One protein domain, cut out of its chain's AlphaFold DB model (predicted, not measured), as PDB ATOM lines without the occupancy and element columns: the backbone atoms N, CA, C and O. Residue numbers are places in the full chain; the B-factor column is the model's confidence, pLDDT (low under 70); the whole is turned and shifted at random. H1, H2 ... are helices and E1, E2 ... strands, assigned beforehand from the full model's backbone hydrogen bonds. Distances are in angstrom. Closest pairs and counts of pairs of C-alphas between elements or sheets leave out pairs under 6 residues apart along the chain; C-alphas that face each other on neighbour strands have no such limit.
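Overview. This is residues 54 to 104 of the 104 residues of an uncharacterized protein of Arachis hypogaea (UniProt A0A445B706). Picture a small head with one long straight helical arm: the head is a two-strand hairpin, E1 and E2, with the short helix H1 beside it, and from the hairpin's far side H2 leads away, its residues 84 to 102 sticking out together with residues 103 and 104. H1 and H2 lie on opposite sides of the hairpin, and the arm makes most of the length. The printed part has 51 residues, with two named helices and two named strands in the order H1, E1, E2, H2; the sheet has the order E1 - E2 and is antiparallel, and the class is mostly helix. The whole is extended, with a radius of gyration of the C-alphas of 16.7 A and spans of 53 by 25 by 11 A.

Arrangement. Start at H1, residues 55 to 64, and go on to E1, residues 69 to 72: their closest C-alphas are those of Gln 62 and Val 69, 7.2 A apart. Next look at E2, residues 77 to 80, which forms a hairpin with E1; the two are antiparallel, with 155 degrees between their directions. C-alphas 69 and 80 face each other at 4.5 A. Check the backbone there: N 70 and O 79 are 2.8 A apart and N 72 and O 77 are 2.9 A apart, both within hydrogen-bond range. H2, residues 81 to 102, follows E2 with 0 residues between them. Its closest C-alpha pair with E1 is that of Val 69 and Ala 81, 6.1 A apart. H1 is apart from E2 and from H2. In H1 and H2 every O i to N i+4 pair is within hydrogen-bond range.

Along the chain. Find C-alpha 55 at (28.052, 1.695, 32.840); from there H1 runs 14.4 A to C-alpha 64. E1 begins at C-alpha 69, at (16.411, 3.596, 29.303), and measures 10.2 A to C-alpha 72. E2 runs from C-alpha 77 to C-alpha 80, 10.1 A. H2 begins at C-alpha 81 and runs 31.9 A to C-alpha 102, at (-11.999, -19.650, 21.421).

Size, cuts and confidence. The two C-alphas farthest apart are those of Gly 54 and Arg 104, 53.5 A. Set aside residues 84 to 104, which stand free, and the remaining 30 residues span 25 by 22 by 9 A. The printed part has no cut, and it ends at residue 104, the chain's last residue. The links H1 to E1, E1 to E2 and E2 to H2 are tight. The mean pLDDT of the printed part is 79.6; look at residues 102 to 104 for the model's low confidence, under 70.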
ATOM      1  N   GLY A  54      32.216   1.253  30.444       83.50
ATOM      2  CA  GLY A  54      31.745   1.723  31.743       83.50
ATOM      3  C   GLY A  54      30.230   1.938  31.708       83.50
ATOM      4  O   GLY A  54      29.704   2.497  30.747       83.50
ATOM      5  N   LEU A  55      29.514   1.542  32.766       81.69
ATOM      6  CA  LEU A  55      28.052   1.695  32.840       81.69
ATOM      7  C   LEU A  55      27.605   3.143  32.567       81.69
ATOM      8  O   LEU A  55      26.610   3.366  31.883       81.69
ATOM      9  N   LEU A  56      28.366   4.123  33.064       81.75
ATOM     10  CA  LEU A  56      28.115   5.546  32.828       81.75
ATOM     11  C   LEU A  56      28.291   5.944  31.358       81.75
ATOM     12  O   LEU A  56      27.468   6.696  30.849       81.75
ATOM     13  N   ASP A  57      29.312   5.421  30.672       85.25
ATOM     14  CA  ASP A  57      29.541   5.694  29.247       85.25
ATOM     15  C   ASP A  57      28.413   5.108  28.391       85.25
ATOM     16  O   ASP A  57      27.848   5.786  27.533       85.25
ATOM     17  N   PHE A  58      27.987   3.883  28.712       83.25
ATOM     18  CA  PHE A  58      26.838   3.255  28.073       83.25
ATOM     19  C   PHE A  58      25.558   4.089  28.250       83.25
ATOM     20  O   PHE A  58      24.874   4.377  27.267       83.25
ATOM     21  N   LEU A  59      25.238   4.510  29.479       80.06
ATOM     22  CA  LEU A  59      24.047   5.324  29.751       80.06
ATOM     23  C   LEU A  59      24.125   6.696  29.067       80.06
ATOM     24  O   LEU A  59      23.129   7.165  28.515       80.06
ATOM     25  N   PHE A  60      25.307   7.314  29.039       83.06
ATOM     26  CA  PHE A  60      25.532   8.574  28.337       83.06
ATOM     27  C   PHE A  60      25.319   8.424  26.824       83.06
ATOM     28  O   PHE A  60      24.622   9.236  26.216       83.06
ATOM     29  N   GLN A  61      25.809   7.337  26.222       81.81
ATOM     30  CA  GLN A  61      25.556   7.028  24.815       81.81
ATOM     31  C   GLN A  61      24.076   6.784  24.500       81.81
ATOM     32  O   GLN A  61      23.635   7.147  23.411       81.81
ATOM     33  N   GLN A  62      23.306   6.151  25.391       81.50
ATOM     34  CA  GLN A  62      21.864   5.980  25.166       81.50
ATOM     35  C   GLN A  62      21.120   7.313  25.256       81.50
ATOM     36  O   GLN A  62      20.250   7.570  24.428       81.50
ATOM     37  N   LYS A  63      21.538   8.192  26.176       80.88
ATOM     38  CA  LYS A  63      21.008   9.553  26.296       80.88
ATOM     39  C   LYS A  63      21.279  10.399  25.049       80.88
ATOM     40  O   LYS A  63      20.393  11.114  24.611       80.88
ATOM     41  N   ILE A  64      22.463  10.278  24.441       83.69
ATOM     42  CA  ILE A  64      22.780  10.935  23.155       83.69
ATOM     43  C   ILE A  64      21.886  10.421  22.018       83.69
ATOM     44  O   ILE A  64      21.607  11.144  21.070       83.69
ATOM     45  N   LYS A  65      21.454   9.161  22.090       82.56
ATOM     46  CA  LYS A  65      20.596   8.523  21.083       82.56
ATOM     47  C   LYS A  65      19.101   8.751  21.355       82.56
ATOM     48  O   LYS A  65      18.297   8.084  20.712       82.56
ATOM     49  N   ASP A  66      18.754   9.610  22.321       81.44
ATOM     50  CA  ASP A  66      17.387   9.878  22.793       81.44
ATOM     51  C   ASP A  66      16.580   8.603  23.109       81.44
ATOM     52  O   ASP A  66      15.359   8.553  22.957       81.44
ATOM     53  N   ARG A  67      17.264   7.541  23.557       79.31
ATOM     54  CA  ARG A  67      16.606   6.303  23.981       79.31
ATOM     55  C   ARG A  67      16.227   6.377  25.447       79.31
ATOM     56  O   ARG A  67      17.073   6.642  26.303       79.31
ATOM     57  N   ASP A  68      14.965   6.080  25.726       82.69
ATOM     58  CA  ASP A  68      14.454   6.012  27.088       82.69
ATOM     59  C   ASP A  68      14.835   4.671  27.727       82.69
ATOM     60  O   ASP A  68      14.321   3.601  27.380       82.69
ATOM     61  N   VAL A  69      15.808   4.743  28.635       81.81
ATOM     62  CA  VAL A  69      16.411   3.596  29.303       81.81
ATOM     63  C   VAL A  69      16.395   3.832  30.810       81.81
ATOM     64  O   VAL A  69      16.928   4.823  31.304       81.81
ATOM     65  N   SER A  70      15.829   2.890  31.561       82.38
ATOM     66  CA  SER A  70      15.761   2.927  33.022       82.38
ATOM     67  C   SER A  70      16.720   1.917  33.654       82.38
ATOM     68  O   SER A  70      16.921   0.815  33.147       82.38
ATOM     69  N   LEU A  71      17.335   2.290  34.778       83.38
ATOM     70  CA  LEU A  71      18.207   1.418  35.567       83.38
ATOM     71  C   LEU A  71      17.512   1.089  36.886       83.38
ATOM     72  O   LEU A  71      17.143   1.995  37.629       83.38
ATOM     73  N   CYS A  72      17.371  -0.194  37.214       82.25
ATOM     74  CA  CYS A  72      16.928  -0.603  38.544       82.25
ATOM     75  C   CYS A  72      18.110  -0.559  39.527       82.25
ATOM     76  O   CYS A  72      19.016  -1.387  39.405       82.25
ATOM     77  N   PRO A  73      18.092   0.313  40.554       81.88
ATOM     78  CA  PRO A  73      19.203   0.432  41.501       81.88
ATOM     79  C   PRO A  73      19.416  -0.824  42.354       81.88
ATOM     80  O   PRO A  73      20.503  -1.050  42.870       81.88
ATOM     81  N   ARG A  74      18.377  -1.656  42.517       88.69
ATOM     82  CA  ARG A  74      18.436  -2.865  43.356       88.69
ATOM     83  C   ARG A  74      19.180  -4.021  42.692       88.69
ATOM     84  O   ARG A  74      19.756  -4.839  43.398       88.69
ATOM     85  N   CYS A  75      19.117  -4.128  41.364       87.56
ATOM     86  CA  CYS A  75      19.687  -5.260  40.625       87.56
ATOM     87  C   CYS A  75      20.598  -4.861  39.457       87.56
ATOM     88  O   CYS A  75      21.055  -5.740  38.732       87.56
ATOM     89  N   ASN A  76      20.864  -3.564  39.264       79.06
ATOM     90  CA  ASN A  76      21.650  -3.018  38.151       79.06
ATOM     91  C   ASN A  76      21.157  -3.468  36.764       79.06
ATOM     92  O   ASN A  76      21.922  -3.525  35.801       79.06
ATOM     93  N   ALA A  77      19.870  -3.797  36.655       80.94
ATOM     94  CA  ALA A  77      19.253  -4.161  35.393       80.94
ATOM     95  C   ALA A  77      18.874  -2.900  34.613       80.94
ATOM     96  O   ALA A  77      18.249  -1.992  35.160       80.94
ATOM     97  N   VAL A  78      19.250  -2.877  33.338       81.00
ATOM     98  CA  VAL A  78      18.917  -1.830  32.371       81.00
ATOM     99  C   VAL A  78      17.679  -2.274  31.589       81.00
ATOM    100  O   VAL A  78      17.672  -3.371  31.027       81.00
ATOM    101  N   PHE A  79      16.648  -1.434  31.546       79.31
ATOM    102  CA  PHE A  79      15.402  -1.662  30.816       79.31
ATOM    103  C   PHE A  79      15.223  -0.582  29.758       79.31
ATOM    104  O   PHE A  79      15.369   0.597  30.049       79.31
ATOM    105  N   ASP A  80      14.872  -0.988  28.548       82.44
ATOM    106  CA  ASP A  80      14.605  -0.097  27.422       82.44
ATOM    107  C   ASP A  80      13.081   0.025  27.233       82.44
ATOM    108  O   ASP A  80      12.372  -0.988  27.196       82.44
ATOM    109  N   ALA A  81      12.564   1.255  27.195       80.31
ATOM    110  CA  ALA A  81      11.123   1.510  27.154       80.31
ATOM    111  C   ALA A  81      10.498   1.091  25.814       80.31
ATOM    112  O   ALA A  81       9.401   0.527  25.788       80.31
ATOM    113  N   GLU A  82      11.219   1.294  24.709       80.50
ATOM    114  CA  GLU A  82      10.813   0.831  23.380       80.50
ATOM    115  C   GLU A  82      10.686  -0.699  23.379       80.50
ATOM    116  O   GLU A  82       9.689  -1.265  22.918       80.50
ATOM    117  N   ALA A  83      11.646  -1.379  24.003       74.19
ATOM    118  CA  ALA A  83      11.646  -2.820  24.125       74.19
ATOM    119  C   ALA A  83      10.487  -3.362  24.967       74.19
ATOM    120  O   ALA A  83       9.905  -4.399  24.625       74.19
ATOM    121  N   ALA A  84      10.145  -2.667  26.053       78.75
ATOM    122  CA  ALA A  84       8.994  -2.991  26.887       78.75
ATOM    123  C   ALA A  84       7.674  -2.802  26.118       78.75
ATOM    124  O   ALA A  84       6.818  -3.687  26.146       78.75
ATOM    125  N   ALA A  85       7.535  -1.709  25.361       81.50
ATOM    126  CA  ALA A  85       6.349  -1.440  24.550       81.50
ATOM    127  C   ALA A  85       6.129  -2.507  23.467       81.50
ATOM    128  O   ALA A  85       5.003  -2.965  23.256       81.50
ATOM    129  N   ILE A  86       7.204  -2.957  22.810       83.31
ATOM    130  CA  ILE A  86       7.147  -4.055  21.835       83.31
ATOM    131  C   ILE A  86       6.673  -5.345  22.507       83.31
ATOM    132  O   ILE A  86       5.791  -6.026  21.982       83.31
ATOM    133  N   PHE A  87       7.224  -5.677  23.678       77.00
ATOM    134  CA  PHE A  87       6.839  -6.885  24.404       77.00
ATOM    135  C   PHE A  87       5.359  -6.875  24.806       77.00
ATOM    136  O   PHE A  87       4.660  -7.868  24.594       77.00
ATOM    137  N   GLU A  88       4.864  -5.753  25.328       81.56
ATOM    138  CA  GLU A  88       3.457  -5.592  25.703       81.56
ATOM    139  C   GLU A  88       2.520  -5.688  24.497       81.56
ATOM    140  O   GLU A  88       1.520  -6.407  24.534       81.56
ATOM    141  N   LYS A  89       2.880  -5.045  23.383       81.94
ATOM    142  CA  LYS A  89       2.121  -5.132  22.131       81.94
ATOM    143  C   LYS A  89       2.034  -6.572  21.621       81.94
ATOM    144  O   LYS A  89       0.959  -7.019  21.224       81.94
ATOM    145  N   GLU A  90       3.139  -7.312  21.659       79.56
ATOM    146  CA  GLU A  90       3.167  -8.727  21.275       79.56
ATOM    147  C   GLU A  90       2.362  -9.622  22.229       79.56
ATOM    148  O   GLU A  90       1.706 -10.564  21.783       79.56
ATOM    149  N   ARG A  91       2.361  -9.326  23.534       77.19
ATOM    150  CA  ARG A  91       1.534 -10.037  24.521       77.19
ATOM    151  C   ARG A  91       0.044  -9.853  24.233       77.19
ATOM    152  O   ARG A  91      -0.674 -10.847  24.150       77.19
ATOM    153  N   MET A  92      -0.390  -8.616  23.993       78.94
ATOM    154  CA  MET A  92      -1.788  -8.303  23.680       78.94
ATOM    155  C   MET A  92      -2.258  -8.967  22.381       78.94
ATOM    156  O   MET A  92      -3.356  -9.515  22.340       78.94
ATOM    157  N   LYS A  93      -1.425  -8.991  21.330       79.88
ATOM    158  CA  LYS A  93      -1.762  -9.689  20.074       79.88
ATOM    159  C   LYS A  93      -2.034 -11.179  20.288       79.88
ATOM    160  O   LYS A  93      -2.966 -11.718  19.702       79.88
ATOM    161  N   LYS A  94      -1.231 -11.846  21.123       79.62
ATOM    162  CA  LYS A  94      -1.416 -13.274  21.436       79.62
ATOM    163  C   LYS A  94      -2.685 -13.533  22.230       79.62
ATOM    164  O   LYS A  94      -3.355 -14.529  21.983       79.62
ATOM    165  N   GLU A  95      -3.004 -12.650  23.168       76.06
ATOM    166  CA  GLU A  95      -4.240 -12.733  23.943       76.06
ATOM    167  C   GLU A  95      -5.473 -12.562  23.045       76.06
ATOM    168  O   GLU A  95      -6.427 -13.333  23.149       76.06
ATOM    169  N   LEU A  96      -5.415 -11.618  22.099       76.94
ATOM    170  CA  LEU A  96      -6.493 -11.382  21.141       76.94
ATOM    171  C   LEU A  96      -6.693 -12.581  20.202       76.94
ATOM    172  O   LEU A  96      -7.809 -13.079  20.086       76.94
ATOM    173  N   ALA A  97      -5.608 -13.102  19.618       81.56
ATOM    174  CA  ALA A  97      -5.651 -14.279  18.748       81.56
ATOM    175  C   ALA A  97      -6.187 -15.522  19.478       81.56
ATOM    176  O   ALA A  97      -6.965 -16.291  18.918       81.56
ATOM    177  N   HIS A  98      -5.820 -15.701  20.753       80.06
ATOM    178  CA  HIS A  98      -6.351 -16.788  21.571       80.06
ATOM    179  C   HIS A  98      -7.860 -16.651  21.812       80.06
ATOM    180  O   HIS A  98      -8.588 -17.640  21.746       80.06
ATOM    181  N   ARG A  99      -8.342 -15.429  22.069       74.81
ATOM    182  CA  ARG A  99      -9.767 -15.155  22.289       74.81
ATOM    183  C   ARG A  99     -10.600 -15.348  21.018       74.81
ATOM    184  O   ARG A  99     -11.708 -15.863  21.111       74.81
ATOM    185  N   GLU A 100     -10.076 -14.972  19.853       74.62
ATOM    186  CA  GLU A 100     -10.732 -15.209  18.558       74.62
ATOM    187  C   GLU A 100     -10.816 -16.700  18.214       74.62
ATOM    188  O   GLU A 100     -11.843 -17.147  17.713       74.62
ATOM    189  N   GLU A 101      -9.781 -17.487  18.527       71.75
ATOM    190  CA  GLU A 101      -9.796 -18.943  18.330       71.75
ATOM    191  C   GLU A 101     -10.772 -19.654  19.280       71.75
ATOM    192  O   GLU A 101     -11.388 -20.638  18.887       71.75
ATOM    193  N   GLN A 102     -10.971 -19.141  20.501       62.97
ATOM    194  CA  GLN A 102     -11.999 -19.650  21.421       62.97
ATOM    195  C   GLN A 102     -13.433 -19.247  21.039       62.97
ATOM    196  O   GLN A 102     -14.382 -19.874  21.504       62.97
ATOM    197  N   ALA A 103     -13.605 -18.187  20.244       65.25
ATOM    198  CA  ALA A 103     -14.912 -17.671  19.830       65.25
ATOM    199  C   ALA A 103     -15.396 -18.227  18.475       65.25
ATOM    200  O   ALA A 103     -16.472 -17.838  18.015       65.25
ATOM    201  N   ARG A 104     -14.602 -19.090  17.834       56.06
ATOM    202  CA  ARG A 104     -14.871 -19.703  16.527       56.06
ATOM    203  C   ARG A 104     -15.344 -21.143  16.672       56.06
ATOM    204  O   ARG A 104     -16.190 -21.537  15.840       56.06
TER     205      ARG A 104